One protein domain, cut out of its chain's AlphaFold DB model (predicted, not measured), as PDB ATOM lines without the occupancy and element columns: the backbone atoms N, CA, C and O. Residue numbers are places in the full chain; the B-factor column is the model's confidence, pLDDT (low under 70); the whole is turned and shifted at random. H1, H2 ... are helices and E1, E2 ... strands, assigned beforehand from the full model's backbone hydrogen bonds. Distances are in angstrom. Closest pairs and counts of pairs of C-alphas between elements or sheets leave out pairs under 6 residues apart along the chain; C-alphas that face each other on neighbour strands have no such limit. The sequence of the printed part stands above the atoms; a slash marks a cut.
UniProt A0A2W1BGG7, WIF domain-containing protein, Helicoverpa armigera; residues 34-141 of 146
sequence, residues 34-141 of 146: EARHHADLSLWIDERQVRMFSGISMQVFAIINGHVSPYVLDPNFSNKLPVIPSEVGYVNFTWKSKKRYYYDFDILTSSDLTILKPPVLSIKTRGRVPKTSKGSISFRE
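What this domain is: This is residues 34 to 141 of the 146 residues of the protein "WIF domain-containing protein" of Helicoverpa armigera (UniProt A0A2W1BGG7). What does this domain look like? A four-stranded sheet with long strand E3 as one of its inner strands has short helices H2 and H3 by its E2 side, while the small hairpin E4 and E5 lies out past its E6 side; H1 is at one far end of the domain, and the long link from E4 to E5 reaches the other. What is it made of? The printed part has 108 residues, with four named helices and six named strands in the order H1 E1 H2 E2 H3 H4 E3 E4 E5 E6; the class is mixed, with under half of the residues in named elements. The larger sheet runs E2 E1 E3 E6, all antiparallel. How large is it? It is compact, with a radius of gyration of the C-alphas of 14.9 A, and elongated, spanning 50 by 31 by 27 A.

Where its parts are: Where do the first elements lie? H1 is residues 34 to 37, beginning at C-alpha 34 (266.776, 173.399, 161.208); E1 is 41 to 45, 14.1 A long; H2 is 47 to 54, 10.2 A long; E2 is 60 to 64. What follows? H3 is residues 70 to 73, H4 is 77 to 80, and E3 is 90 to 97, 23.2 A long, beginning at C-alpha 90 (233.438, 189.632, 164.695). Where do the last strands lie? E4 is 102 to 104, E5 is 126 to 128, and E6 is 136 to 140, 12.3 A long, ending at C-alpha 140 (234.107, 193.565, 163.026).

How they stand to each other: How are the strands paired? N 43 and O 63 of E1 and E2 are 2.9 A apart, N 44 and O 94 of E1 and E3 2.9 A, and N 93 and O 137 of E3 and E6 2.8 A, each within hydrogen-bond range. In the hairpin E4 and E5, N 103 and O 127 are 2.9 A apart. Where are the helices? H2 only grazes the sheet with residues 47 to 50, and H3 with 70 to 73; the closest C-alphas of H3 and E2, Val 72 and Ala 62, are 6.6 A apart. H3 and H4 are close but not clearly touching, Tyr 71 and Phe 77 being closest at 6.7 A between C-alphas, and H1 and H4 are not on the sheet. In H2 every O i to N i+4 pair is within hydrogen-bond range; H1, H3 and H4 are too short for such a pair. What unit do E2 and E3 make? With H3 and H4 they form a split strand-helix-strand unit, two strands running the same way with E1 between them, and its crossover is right-handed.

The domain as a whole: How far does it reach? The two C-alphas farthest apart, of Glu 34 and Thr 114, are 51.4 A apart, and the printed part has no cut. Which link is long? That from E4 to E5, whose residues 120 to 121 pair antiparallel with 139 to 140 of E6. Where is confidence low? Residues 34 to 39 are under 70; the mean pLDDT of the printed part is 88.2.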
ATOM      1  N   GLU A  34     267.700 173.204 162.332       50.12
ATOM      2  CA  GLU A  34     266.776 173.399 161.208       50.12
ATOM      3  C   GLU A  34     265.338 173.628 161.674       50.12
ATOM      4  O   GLU A  34     264.677 174.555 161.198       50.12
ATOM      5  N   ALA A  35     264.873 172.934 162.717       51.53
ATOM      6  CA  ALA A  35     263.573 173.211 163.341       51.53
ATOM      7  C   ALA A  35     263.419 174.674 163.823       51.53
ATOM      8  O   ALA A  35     262.306 175.206 163.915       51.53
ATOM      9  N   ARG A  36     264.525 175.376 164.114       51.50
ATOM     10  CA  ARG A  36     264.503 176.817 164.431       51.50
ATOM     11  C   ARG A  36     264.402 177.702 163.190       51.50
ATOM     12  O   ARG A  36     263.872 178.809 163.319       51.50
ATOM     13  N   HIS A  37     264.851 177.225 162.033       49.66
ATOM     14  CA  HIS A  37     264.839 177.941 160.757       49.66
ATOM     15  C   HIS A  37     263.482 177.902 160.037       49.66
ATOM     16  O   HIS A  37     263.205 178.810 159.251       49.66
ATOM     17  N   HIS A  38     262.596 176.958 160.371       53.44
ATOM     18  CA  HIS A  38     261.291 176.820 159.702       53.44
ATOM     19  C   HIS A  38     260.114 177.543 160.364       53.44
ATOM     20  O   HIS A  38     259.076 177.722 159.740       53.44
ATOM     21  N   ALA A  39     260.223 177.993 161.613       63.22
ATOM     22  CA  ALA A  39     259.096 178.646 162.283       63.22
ATOM     23  C   ALA A  39     259.045 180.148 161.957       63.22
ATOM     24  O   ALA A  39     259.579 180.969 162.709       63.22
ATOM     25  N   ASP A  40     258.430 180.479 160.820       86.56
ATOM     26  CA  ASP A  40     258.373 181.830 160.259       86.56
ATOM     27  C   ASP A  40     257.077 182.604 160.608       86.56
ATOM     28  O   ASP A  40     256.788 182.822 161.789       86.56
ATOM     29  N   LEU A  41     256.311 183.052 159.605       93.62
ATOM     30  CA  LEU A  41     254.988 183.664 159.738       93.62
ATOM     31  C   LEU A  41     253.922 182.586 159.977       93.62
ATOM     32  O   LEU A  41     253.943 181.516 159.373       93.62
ATOM     33  N   SER A  42     252.961 182.852 160.850       95.50
ATOM     34  CA  SER A  42     251.780 182.003 161.019       95.50
ATOM     35  C   SER A  42     250.545 182.864 161.236       95.50
ATOM     36  O   SER A  42     250.636 183.879 161.927       95.50
ATOM     37  N   LEU A  43     249.420 182.443 160.664       95.81
ATOM     38  CA  LEU A  43     248.112 183.096 160.725       95.81
ATOM     39  C   LEU A  43     247.036 182.012 160.841       95.81
ATOM     40  O   LEU A  43     246.984 181.113 159.998       95.81
ATOM     41  N   TRP A  44     246.190 182.081 161.863       95.69
ATOM     42  CA  TRP A  44     245.156 181.081 162.124       95.69
ATOM     43  C   TRP A  44     243.932 181.674 162.817       95.69
ATOM     44  O   TRP A  44     243.981 182.781 163.346       95.69
ATOM     45  N   ILE A  45     242.845 180.912 162.836       93.50
ATOM     46  CA  ILE A  45     241.686 181.145 163.700       93.50
ATOM     47  C   ILE A  45     241.836 180.238 164.920       93.50
ATOM     48  O   ILE A  45     242.110 179.040 164.785       93.50
ATOM     49  N   ASP A  46     241.704 180.811 166.115       94.19
ATOM     50  CA  ASP A  46     241.852 180.057 167.357       94.19
ATOM     51  C   ASP A  46     240.701 179.079 167.592       94.19
ATOM     52  O   ASP A  46     239.545 179.324 167.247       94.19
ATOM     53  N   GLU A  47     241.032 177.995 168.289       93.94
ATOM     54  CA  GLU A  47     240.143 176.885 168.626       93.94
ATOM     55  C   GLU A  47     238.793 177.319 169.193       93.94
ATOM     56  O   GLU A  47     237.748 176.824 168.771       93.94
ATOM     57  N   ARG A  48     238.795 178.293 170.111       91.56
ATOM     58  CA  ARG A  48     237.558 178.811 170.706       91.56
ATOM     59  C   ARG A  48     236.614 179.363 169.640       91.56
ATOM     60  O   ARG A  48     235.411 179.151 169.740       91.56
ATOM     61  N   GLN A  49     237.138 180.079 168.650       89.25
ATOM     62  CA  GLN A  49     236.313 180.682 167.614       89.25
ATOM     63  C   GLN A  49     235.851 179.660 166.579       89.25
ATOM     64  O   GLN A  49     234.684 179.681 166.198       89.25
ATOM     65  N   VAL A  50     236.701 178.699 166.218       90.56
ATOM     66  CA  VAL A  50     236.295 177.574 165.360       90.56
ATOM     67  C   VAL A  50     235.176 176.761 166.013       90.56
ATOM     68  O   VAL A  50     234.201 176.404 165.349       90.56
ATOM     69  N   ARG A  51     235.253 176.548 167.331       91.00
ATOM     70  CA  ARG A  51     234.209 175.865 168.097       91.00
ATOM     71  C   ARG A  51     232.883 176.622 168.097       91.00
ATOM     72  O   ARG A  51     231.845 175.972 168.040       91.00
ATOM     73  N   MET A  52     232.899 177.958 168.128       86.19
ATOM     74  CA  MET A  52     231.672 178.766 168.044       86.19
ATOM     75  C   MET A  52     230.958 178.605 166.696       86.19
ATOM     76  O   MET A  52     229.734 178.604 166.672       86.19
ATOM     77  N   PHE A  53     231.700 178.429 165.598       82.56
ATOM     78  CA  PHE A  53     231.113 178.287 164.260       82.56
ATOM     79  C   PHE A  53     230.748 176.848 163.881       82.56
ATOM     80  O   PHE A  53     229.782 176.636 163.157       82.56
ATOM     81  N   SER A  54     231.525 175.860 164.330       83.50
ATOM     82  CA  SER A  54     231.421 174.472 163.842       83.50
ATOM     83  C   SER A  54     231.052 173.439 164.908       83.50
ATOM     84  O   SER A  54     230.766 172.293 164.576       83.50
ATOM     85  N   GLY A  55     231.124 173.798 166.195       85.88
ATOM     86  CA  GLY A  55     231.037 172.849 167.309       85.88
ATOM     87  C   GLY A  55     232.312 172.026 167.547       85.88
ATOM     88  O   GLY A  55     232.408 171.349 168.570       85.88
ATOM     89  N   ILE A  56     233.316 172.119 166.664       86.88
ATOM     90  CA  ILE A  56     234.576 171.369 166.750       86.88
ATOM     91  C   ILE A  56     235.706 172.271 167.258       86.88
ATOM     92  O   ILE A  56     235.824 173.435 166.884       86.88
ATOM     93  N   SER A  57     236.561 171.714 168.112       90.94
ATOM     94  CA  SER A  57     237.690 172.407 168.731       90.94
ATOM     95  C   SER A  57     238.983 172.126 167.952       90.94
ATOM     96  O   SER A  57     239.572 171.057 168.092       90.94
ATOM     97  N   MET A  58     239.421 173.066 167.106       92.12
ATOM     98  CA  MET A  58     240.728 173.004 166.432       92.12
ATOM     99  C   MET A  58     241.233 174.388 166.010       92.12
ATOM    100  O   MET A  58     240.437 175.293 165.786       92.12
ATOM    101  N   GLN A  59     242.546 174.547 165.830       93.00
ATOM    102  CA  GLN A  59     243.099 175.721 165.149       93.00
ATOM    103  C   GLN A  59     243.061 175.528 163.632       93.00
ATOM    104  O   GLN A  59     243.490 174.493 163.123       93.00
ATOM    105  N   VAL A  60     242.604 176.548 162.909       93.44
ATOM    106  CA  VAL A  60     242.530 176.537 161.440       93.44
ATOM    107  C   VAL A  60     243.552 177.529 160.888       93.44
ATOM    108  O   VAL A  60     243.396 178.736 161.048       93.44
ATOM    109  N   PHE A  61     244.627 177.029 160.276       95.12
ATOM    110  CA  PHE A  61     245.769 177.832 159.815       95.12
ATOM    111  C   PHE A  61     245.630 178.296 158.368       95.12
ATOM    112  O   PHE A  61     245.766 177.469 157.474       95.12
ATOM    113  N   ALA A  62     245.490 179.589 158.098       95.12
ATOM    114  CA  ALA A  62     245.607 180.101 156.730       95.12
ATOM    115  C   ALA A  62     247.068 180.102 156.244       95.12
ATOM    116  O   ALA A  62     247.348 179.766 155.095       95.12
ATOM    117  N   ILE A  63     248.001 180.442 157.143       95.50
ATOM    118  CA  ILE A  63     249.446 180.431 156.891       95.50
ATOM    119  C   ILE A  63     250.127 179.667 158.024       95.50
ATOM    120  O   ILE A  63     249.928 179.988 159.200       95.50
ATOM    121  N   ILE A  64     250.976 178.704 157.682       94.12
ATOM    122  CA  ILE A  64     251.802 177.946 158.620       94.12
ATOM    123  C   ILE A  64     253.260 178.001 158.174       94.12
ATOM    124  O   ILE A  64     253.591 177.660 157.043       94.12
ATOM    125  N   ASN A  65     254.149 178.456 159.063       91.94
ATOM    126  CA  ASN A  65     255.590 178.527 158.791       91.94
ATOM    127  C   ASN A  65     255.958 179.284 157.495       91.94
ATOM    128  O   ASN A  65     256.911 178.934 156.811       91.94
ATOM    129  N   GLY A  66     255.201 180.330 157.153       92.50
ATOM    130  CA  GLY A  66     255.380 181.114 155.928       92.50
ATOM    131  C   GLY A  66     254.740 180.516 154.672       92.50
ATOM    132  O   GLY A  66     254.758 181.168 153.633       92.50
ATOM    133  N   HIS A  67     254.129 179.333 154.756       93.56
ATOM    134  CA  HIS A  67     253.428 178.689 153.647       93.56
ATOM    135  C   HIS A  67     251.916 178.842 153.788       93.56
ATOM    136  O   HIS A  67     251.366 178.683 154.877       93.56
ATOM    137  N   VAL A  68     251.237 179.130 152.678       95.31
ATOM    138  CA  VAL A  68     249.771 179.131 152.620       95.31
ATOM    139  C   VAL A  68     249.276 177.690 152.703       95.31
ATOM    140  O   VAL A  68     249.804 176.809 152.022       95.31
ATOM    141  N   SER A  69     248.279 177.440 153.545       94.56
ATOM    142  CA  SER A  69     247.743 176.091 153.718       94.56
ATOM    143  C   SER A  69     247.069 175.578 152.438       94.56
ATOM    144  O   SER A  69     246.328 176.335 151.810       94.56
ATOM    145  N   PRO A  70     247.233 174.291 152.072       93.88
ATOM    146  CA  PRO A  70     246.744 173.760 150.795       93.88
ATOM    147  C   PRO A  70     245.244 173.947 150.554       93.88
ATOM    148  O   PRO A  70     244.829 174.206 149.434       93.88
ATOM    149  N   TYR A  71     244.427 173.860 151.605       92.31
ATOM    150  CA  TYR A  71     242.977 174.015 151.483       92.31
ATOM    151  C   TYR A  71     242.543 175.452 151.154       92.31
ATOM    152  O   TYR A  71     241.467 175.632 150.603       92.31
ATOM    153  N   VAL A  72     243.365 176.466 151.462       93.62
ATOM    154  CA  VAL A  72     243.111 177.867 151.073       93.62
ATOM    155  C   VAL A  72     243.351 178.059 149.574       93.62
ATOM    156  O   VAL A  72     242.749 178.930 148.957       93.62
ATOM    157  N   LEU A  73     244.219 177.234 148.984       93.81
ATOM    158  CA  LEU A  73     244.533 177.250 147.555       93.81
ATOM    159  C   LEU A  73     243.512 176.464 146.714       93.81
ATOM    160  O   LEU A  73     243.626 176.441 145.492       93.81
ATOM    161  N   ASP A  74     242.533 175.808 147.346       94.31
ATOM    162  CA  ASP A  74     241.454 175.115 146.645       94.31
ATOM    163  C   ASP A  74     240.566 176.141 145.912       94.31
ATOM    164  O   ASP A  74     240.013 177.032 146.560       94.31
ATOM    165  N   PRO A  75     240.356 176.018 144.587       94.25
ATOM    166  CA  PRO A  75     239.472 176.916 143.840       94.25
ATOM    167  C   PRO A  75     238.036 176.971 144.382       94.25
ATOM    168  O   PRO A  75     237.342 177.967 144.206       94.25
ATOM    169  N   ASN A  76     237.589 175.909 145.057       93.44
ATOM    170  CA  ASN A  76     236.266 175.812 145.669       93.44
ATOM    171  C   ASN A  76     236.274 176.153 147.165       93.44
ATOM    172  O   ASN A  76     235.284 175.885 147.847       93.44
ATOM    173  N   PHE A  77     237.369 176.708 147.697       91.00
ATOM    174  CA  PHE A  77     237.507 177.031 149.119       91.00
ATOM    175  C   PHE A  77     236.336 177.872 149.635       91.00
ATOM    176  O   PHE A  77     235.730 177.514 150.643       91.00
ATOM    177  N   SER A  78     235.947 178.920 148.901       86.12
ATOM    178  CA  SER A  78     234.842 179.806 149.289       86.12
ATOM    179  C   SER A  78     233.509 179.074 149.464       86.12
ATOM    180  O   SER A  78     232.745 179.418 150.358       86.12
ATOM    181  N   ASN A  79     233.251 178.021 148.682       88.94
ATOM    182  CA  ASN A  79     232.006 177.244 148.759       88.94
ATOM    183  C   ASN A  79     231.953 176.329 149.993       88.94
ATOM    184  O   ASN A  79     230.901 175.784 150.318       88.94
ATOM    185  N   LYS A  80     233.095 176.117 150.653       86.81
ATOM    186  CA  LYS A  80     233.238 175.261 151.839       86.81
ATOM    187  C   LYS A  80     233.244 176.066 153.138       86.81
ATOM    188  O   LYS A  80     233.262 175.468 154.213       86.81
ATOM    189  N   LEU A  81     233.265 177.397 153.056       84.81
ATOM    190  CA  LEU A  81     233.236 178.261 154.228       84.81
ATOM    191  C   LEU A  81     231.808 178.374 154.775       84.81
ATOM    192  O   LEU A  81     230.875 178.593 154.001       84.81
ATOM    193  N   PRO A  82     231.616 178.245 156.099       84.56
ATOM    194  CA  PRO A  82     230.321 178.503 156.703       84.56
ATOM    195  C   PRO A  82     229.983 179.996 156.623       84.56
ATOM    196  O   PRO A  82     230.866 180.855 156.674       84.56
ATOM    197  N   VAL A  83     228.688 180.297 156.553       84.81
ATOM    198  CA  VAL A  83     228.183 181.665 156.708       84.81
ATOM    199  C   VAL A  83     228.383 182.107 158.159       84.81
ATOM    200  O   VAL A  83     228.145 181.326 159.081       84.81
ATOM    201  N   ILE A  84     228.827 183.350 158.364       83.94
ATOM    202  CA  ILE A  84     228.975 183.936 159.702       83.94
ATOM    203  C   ILE A  84     227.565 184.182 160.274       83.94
ATOM    204  O   ILE A  84     226.787 184.903 159.647       83.94
ATOM    205  N   PRO A  85     227.202 183.589 161.427       83.38
ATOM    206  CA  PRO A  85     225.897 183.821 162.046       83.38
ATOM    207  C   PRO A  85     225.738 185.269 162.528       83.38
ATOM    208  O   PRO A  85     226.707 185.874 162.987       83.38
ATOM    209  N   SER A  86     224.510 185.798 162.511       84.00
ATOM    210  CA  SER A  86     224.198 187.183 162.911       84.00
ATOM    211  C   SER A  86     224.536 187.512 164.368       84.00
ATOM    212  O   SER A  86     224.737 188.673 164.718       84.00
ATOM    213  N   GLU A  87     224.618 186.503 165.233       83.56
ATOM    214  CA  GLU A  87     225.016 186.647 166.635       83.56
ATOM    215  C   GLU A  87     226.523 186.923 166.782       83.56
ATOM    216  O   GLU A  87     226.975 187.379 167.836       83.56
ATOM    217  N   VAL A  88     227.319 186.652 165.741       82.06
ATOM    218  CA  VAL A  88     228.778 186.774 165.762       82.06
ATOM    219  C   VAL A  88     229.223 188.023 165.007       82.06
ATOM    220  O   VAL A  88     229.610 187.978 163.850       82.06
ATOM    221  N   GLY A  89     229.273 189.157 165.707       84.31
ATOM    222  CA  GLY A  89     229.681 190.439 165.109       84.31
ATOM    223  C   GLY A  89     231.182 190.602 164.824       84.31
ATOM    224  O   GLY A  89     231.623 191.713 164.519       84.31
ATOM    225  N   TYR A  90     232.008 189.561 165.006       87.62
ATOM    226  CA  TYR A  90     233.438 189.632 164.695       87.62
ATOM    227  C   TYR A  90     234.119 188.281 164.442       87.62
ATOM    228  O   TYR A  90     233.827 187.272 165.087       87.62
ATOM    229  N   VAL A  91     235.152 188.303 163.596       90.50
ATOM    230  CA  VAL A  91     236.081 187.187 163.363       90.50
ATOM    231  C   VAL A  91     237.491 187.597 163.782       90.50
ATOM    232  O   VAL A  91     237.958 188.679 163.435       90.50
ATOM    233  N   ASN A  92     238.168 186.738 164.540       92.94
ATOM    234  CA  ASN A  92     239.497 186.965 165.088       92.94
ATOM    235  C   ASN A  92     240.509 186.043 164.415       92.94
ATOM    236  O   ASN A  92     240.473 184.824 164.559       92.94
ATOM    237  N   PHE A  93     241.493 186.651 163.776       94.75
ATOM    238  CA  PHE A  93     242.681 185.949 163.336       94.75
ATOM    239  C   PHE A  93     243.806 186.201 164.325       94.75
ATOM    240  O   PHE A  93     244.032 187.329 164.766       94.75
ATOM    241  N   THR A  94     244.536 185.156 164.670       95.25
ATOM    242  CA  THR A  94     245.743 185.239 165.481       95.25
ATOM    243  C   THR A  94     246.937 185.002 164.583       95.25
ATOM    244  O   THR A  94     246.928 184.146 163.700       95.25
ATOM    245  N   TRP A  95     247.983 185.791 164.794       95.62
ATOM    246  CA  TRP A  95     249.192 185.700 163.994       95.62
ATOM    247  C   TRP A  95     250.444 185.989 164.795       95.62
ATOM    248  O   TRP A  95     250.417 186.595 165.868       95.62
ATOM    249  N   LYS A  96     251.569 185.536 164.259       94.75
ATOM    250  CA  LYS A  96     252.900 185.848 164.774       94.75
ATOM    251  C   LYS A  96     253.932 185.672 163.677       94.75
ATOM    252  O   LYS A  96     253.743 184.867 162.768       94.75
ATOM    253  N   SER A  97     255.058 186.357 163.811       93.81
ATOM    254  CA  SER A  97     256.251 186.044 163.030       93.81
ATOM    255  C   SER A  97     257.521 186.183 163.857       93.81
ATOM    256  O   SER A  97     257.668 187.110 164.654       93.81
ATOM    257  N   LYS A  98     258.477 185.274 163.648       90.38
ATOM    258  CA  LYS A  98     259.818 185.412 164.228       90.38
ATOM    259  C   LYS A  98     260.662 186.462 163.503       90.38
ATOM    260  O   LYS A  98     261.449 187.157 164.152       90.38
ATOM    261  N   LYS A  99     260.504 186.594 162.182       90.94
ATOM    262  CA  LYS A  99     261.224 187.576 161.359       90.94
ATOM    263  C   LYS A  99     260.454 188.903 161.298       90.94
ATOM    264  O   LYS A  99     259.433 189.104 161.956       90.94
ATOM    265  N   ARG A 100     260.991 189.879 160.563       92.50
ATOM    266  CA  ARG A 100     260.343 191.183 160.365       92.50
ATOM    267  C   ARG A 100     259.415 191.113 159.153       92.50
ATOM    268  O   ARG A 100     259.883 191.270 158.035       92.50
ATOM    269  N   TYR A 101     258.124 190.915 159.406       94.81
ATOM    270  CA  TYR A 101     257.071 191.047 158.396       94.81
ATOM    271  C   TYR A 101     256.237 192.295 158.640       94.81
ATOM    272  O   TYR A 101     255.982 192.678 159.788       94.81
ATOM    273  N   TYR A 102     255.798 192.889 157.539       95.50
ATOM    274  CA  TYR A 102     254.866 194.000 157.508       95.50
ATOM    275  C   TYR A 102     253.596 193.550 156.803       95.50
ATOM    276  O   TYR A 102     253.642 192.673 155.943       95.50
ATOM    277  N   TYR A 103     252.478 194.122 157.218       95.38
ATOM    278  CA  TYR A 103     251.180 193.881 156.617       95.38
ATOM    279  C   TYR A 103     250.638 195.186 156.044       95.38
ATOM    280  O   TYR A 103     250.938 196.269 156.561       95.38
ATOM    281  N   ASP A 104     249.819 195.039 155.011       96.50
ATOM    282  CA  ASP A 104     249.046 196.098 154.380       96.50
ATOM    283  C   ASP A 104     247.668 195.534 154.018       96.50
ATOM    284  O   ASP A 104     247.575 194.469 153.407       96.50
ATOM    285  N   PHE A 105     246.610 196.197 154.472       95.12
ATOM    286  CA  PHE A 105     245.228 195.875 154.141       95.12
ATOM    287  C   PHE A 105     244.745 196.867 153.085       95.12
ATOM    288  O   PHE A 105     244.319 197.972 153.426       95.12
ATOM    289  N   ASP A 106     244.804 196.452 151.821       92.44
ATOM    290  CA  ASP A 106     244.499 197.322 150.681       92.44
ATOM    291  C   ASP A 106     242.993 197.525 150.467       92.44
ATOM    292  O   ASP A 106     242.545 198.631 150.169       92.44
ATOM    293  N   ILE A 107     242.202 196.457 150.615       91.75
ATOM    294  CA  ILE A 107     240.773 196.451 150.282       91.75
ATOM    295  C   ILE A 107     239.972 195.934 151.477       91.75
ATOM    296  O   ILE A 107     240.131 194.794 151.908       91.75
ATOM    297  N   LEU A 108     239.082 196.783 151.989       91.94
ATOM    298  CA  LEU A 108     238.077 196.448 152.995       91.94
ATOM    299  C   LEU A 108     236.723 196.905 152.456       91.94
ATOM    300  O   LEU A 108     236.366 198.077 152.554       91.94
ATOM    301  N   THR A 109     235.990 195.989 151.835       92.69
ATOM    302  CA  THR A 109     234.723 196.281 151.156       92.69
ATOM    303  C   THR A 109     233.667 195.262 151.544       92.69
ATOM    304  O   THR A 109     233.983 194.101 151.790       92.69
ATOM    305  N   SER A 110     232.411 195.695 151.560       91.00
ATOM    306  CA  SER A 110     231.262 194.791 151.558       91.00
ATOM    307  C   SER A 110     230.754 194.647 150.127       91.00
ATOM    308  O   SER A 110     230.762 195.623 149.375       91.00
ATOM    309  N   SER A 111     230.324 193.444 149.753       89.81
ATOM    310  CA  SER A 111     229.680 193.191 148.462       89.81
ATOM    311  C   SER A 111     228.269 193.775 148.388       89.81
ATOM    312  O   SER A 111     227.827 194.142 147.305       89.81
ATOM    313  N   ASP A 112     227.577 193.871 149.526       90.75
ATOM    314  CA  ASP A 112     226.232 194.432 149.628       90.75
ATOM    315  C   ASP A 112     226.147 195.399 150.815       90.75
ATOM    316  O   ASP A 112     226.055 195.003 151.979       90.75
ATOM    317  N   LEU A 113     226.175 196.694 150.495       87.88
ATOM    318  CA  LEU A 113     226.136 197.783 151.472       87.88
ATOM    319  C   LEU A 113     224.752 198.004 152.095       87.88
ATOM    320  O   LEU A 113     224.653 198.734 153.085       87.88
ATOM    321  N   THR A 114     223.698 197.409 151.528       89.00
ATOM    322  CA  THR A 114     222.341 197.478 152.093       89.00
ATOM    323  C   THR A 114     222.182 196.538 153.284       89.00
ATOM    324  O   THR A 114     221.415 196.836 154.195       89.00
ATOM    325  N   ILE A 115     222.965 195.455 153.312       86.25
ATOM    326  CA  ILE A 115     222.946 194.444 154.373       86.25
ATOM    327  C   ILE A 115     224.090 194.690 155.366       86.25
ATOM    328  O   ILE A 115     223.862 194.772 156.574       86.25
ATOM    329  N   LEU A 116     225.326 194.842 154.874       86.44
ATOM    330  CA  LEU A 116     226.526 194.933 155.711       86.44
ATOM    331  C   LEU A 116     227.422 196.096 155.296       86.44
ATOM    332  O   LEU A 116     227.781 196.258 154.130       86.44
ATOM    333  N   LYS A 117     227.859 196.887 156.280       89.88
ATOM    334  CA  LYS A 117     228.915 197.884 156.065       89.88
ATOM    335  C   LYS A 117     230.257 197.193 155.799       89.88
ATOM    336  O   LYS A 117     230.444 196.044 156.203       89.88
ATOM    337  N   PRO A 118     231.221 197.888 155.166       91.31
ATOM    338  CA  PRO A 118     232.577 197.376 155.044       91.31
ATOM    339  C   PRO A 118     233.155 196.980 156.413       91.31
ATOM    340  O   PRO A 118     232.891 197.669 157.407       91.31
ATOM    341  N   PRO A 119     233.939 195.894 156.481       90.94
ATOM    342  CA  PRO A 119     234.472 195.406 157.743       90.94
ATOM    343  C   PRO A 119     235.488 196.387 158.330       90.94
ATOM    344  O   PRO A 119     236.272 197.009 157.611       90.94
ATOM    345  N   VAL A 120     235.512 196.485 159.659       91.44
ATOM    346  CA  VAL A 120     236.451 197.348 160.387       91.44
ATOM    347  C   VAL A 120     237.479 196.504 161.131       91.44
ATOM    348  O   VAL A 120     237.142 195.497 161.753       91.44
ATOM    349  N   LEU A 121     238.741 196.932 161.082       92.12
ATOM    350  CA  LEU A 121     239.858 196.273 161.754       92.12
ATOM    351  C   LEU A 121     240.035 196.784 163.190       92.12
ATOM    352  O   LEU A 121     239.931 197.980 163.455       92.12
ATOM    353  N   SER A 122     240.411 195.898 164.115       92.25
ATOM    354  CA  SER A 122     240.863 196.287 165.467       92.25
ATOM    355  C   SER A 122     242.279 196.877 165.515       92.25
ATOM    356  O   SER A 122     242.742 197.294 166.578       92.25
ATOM    357  N   ILE A 123     242.979 196.902 164.381       92.75
ATOM    358  CA  ILE A 123     244.345 197.404 164.219       92.75
ATOM    359  C   ILE A 123     244.408 198.386 163.045       92.75
ATOM    360  O   ILE A 123     243.474 198.487 162.253       92.75
ATOM    361  N   LYS A 124     245.523 199.113 162.919       94.25
ATOM    362  CA  LYS A 124     245.782 199.954 161.740       94.25
ATOM    363  C   LYS A 124     245.793 199.091 160.472       94.25
ATOM    364  O   LYS A 124     246.082 197.907 160.554       94.25
ATOM    365  N   THR A 125     245.538 199.685 159.307       94.94
ATOM    366  CA  THR A 125     245.581 198.982 158.007       94.94
ATOM    367  C   THR A 125     246.996 198.603 157.578       94.94
ATOM    368  O   THR A 125     247.184 197.662 156.822       94.94
ATOM    369  N   ARG A 126     248.009 199.294 158.104       96.81
ATOM    370  CA  ARG A 126     249.424 199.011 157.856       96.81
ATOM    371  C   ARG A 126     250.180 198.899 159.156       96.81
ATOM    372  O   ARG A 126     249.951 199.664 160.097       96.81
ATOM    373  N   GLY A 127     251.145 197.995 159.190       95.62
ATOM    374  CA  GLY A 127     252.004 197.865 160.350       95.62
ATOM    375  C   GLY A 127     252.887 196.640 160.305       95.62
ATOM    376  O   GLY A 127     253.151 196.057 159.259       95.62
ATOM    377  N   ARG A 128     253.383 196.267 161.481       94.88
ATOM    378  CA  ARG A 128     254.294 195.142 161.652       94.88
ATOM    379  C   ARG A 128     253.572 193.964 162.291       94.88
ATOM    380  O   ARG A 128     252.865 194.141 163.282       94.88
ATOM    381  N   VAL A 129     253.836 192.762 161.785       94.75
ATOM    382  CA  VAL A 129     253.364 191.518 162.401       94.75
ATOM    383  C   VAL A 129     254.031 191.340 163.779       94.75
ATOM    384  O   VAL A 129     255.255 191.498 163.903       94.75
ATOM    385  N   PRO A 130     253.263 191.033 164.838       94.25
ATOM    386  CA  PRO A 130     253.793 190.867 166.185       94.25
ATOM    387  C   PRO A 130     254.704 189.637 166.291       94.25
ATOM    388  O   PRO A 130     254.523 188.627 165.614       94.25
ATOM    389  N   LYS A 131     255.680 189.700 167.204       91.44
ATOM    390  CA  LYS A 131     256.579 188.564 167.478       91.44
ATOM    391  C   LYS A 131     255.906 187.419 168.233       91.44
ATOM    392  O   LYS A 131     256.355 186.279 168.175       91.44
ATOM    393  N   THR A 132     254.867 187.738 168.997       87.81
ATOM    394  CA  THR A 132     254.138 186.794 169.841       87.81
ATOM    395  C   THR A 132     252.697 186.700 169.369       87.81
ATOM    396  O   THR A 132     252.155 187.654 168.817       87.81
ATOM    397  N   SER A 133     252.050 185.571 169.649       80.44
ATOM    398  CA  SER A 133     250.635 185.326 169.338       80.44
ATOM    399  C   SER A 133     249.658 186.135 170.200       80.44
ATOM    400  O   SER A 133     248.479 185.822 170.243       80.44
ATOM    401  N   LYS A 134     250.135 187.152 170.931       73.81
ATOM    402  CA  LYS A 134     249.263 188.058 171.689       73.81
ATOM    403  C   LYS A 134     248.545 189.058 170.782       73.81
ATOM    404  O   LYS A 134     247.569 189.658 171.212       73.81
ATOM    405  N   GLY A 135     249.039 189.272 169.560       70.94
ATOM    406  CA  GLY A 135     248.334 190.098 168.590       70.94
ATOM    407  C   GLY A 135     247.260 189.288 167.877       70.94
ATOM    408  O   GLY A 135     247.565 188.267 167.264       70.94
ATOM    409  N   SER A 136     246.027 189.781 167.939       80.69
ATOM    410  CA  SER A 136     244.905 189.291 167.146       80.69
ATOM    411  C   SER A 136     244.355 190.431 166.291       80.69
ATOM    412  O   SER A 136     244.339 191.587 166.718       80.69
ATOM    413  N   ILE A 137     243.961 190.099 165.069       87.25
ATOM    414  CA  ILE A 137     243.261 190.971 164.134       87.25
ATOM    415  C   ILE A 137     241.792 190.603 164.227       87.25
ATOM    416  O   ILE A 137     241.428 189.466 163.938       87.25
ATOM    417  N   SER A 138     240.956 191.555 164.614       85.75
ATOM    418  CA  SER A 138     239.510 191.375 164.618       85.75
ATOM    419  C   SER A 138     238.925 192.113 163.429       85.75
ATOM    420  O   SER A 138     239.108 193.326 163.326       85.75
ATOM    421  N   PHE A 139     238.202 191.395 162.580       81.50
ATOM    422  CA  PHE A 139     237.285 191.977 161.609       81.50
ATOM    423  C   PHE A 139     235.929 192.082 162.286       81.50
ATOM    424  O   PHE A 139     235.401 191.071 162.746       81.50
ATOM    425  N   ARG A 140     235.410 193.299 162.415       79.81
ATOM    426  CA  ARG A 140     234.107 193.565 163.026       79.81
ATOM    427  C   ARG A 140     233.101 193.956 161.963       79.81
ATOM    428  O   ARG A 140     233.422 194.741 161.068       79.81
ATOM    429  N   GLU A 141     231.890 193.451 162.126       75.75
ATOM    430  CA  GLU A 141     230.735 193.878 161.355       75.75
ATOM    431  C   GLU A 141     230.018 195.014 162.087       75.75
ATOM    432  O   GLU A 141     229.861 194.998 163.310       75.75
TER     433      GLU A 141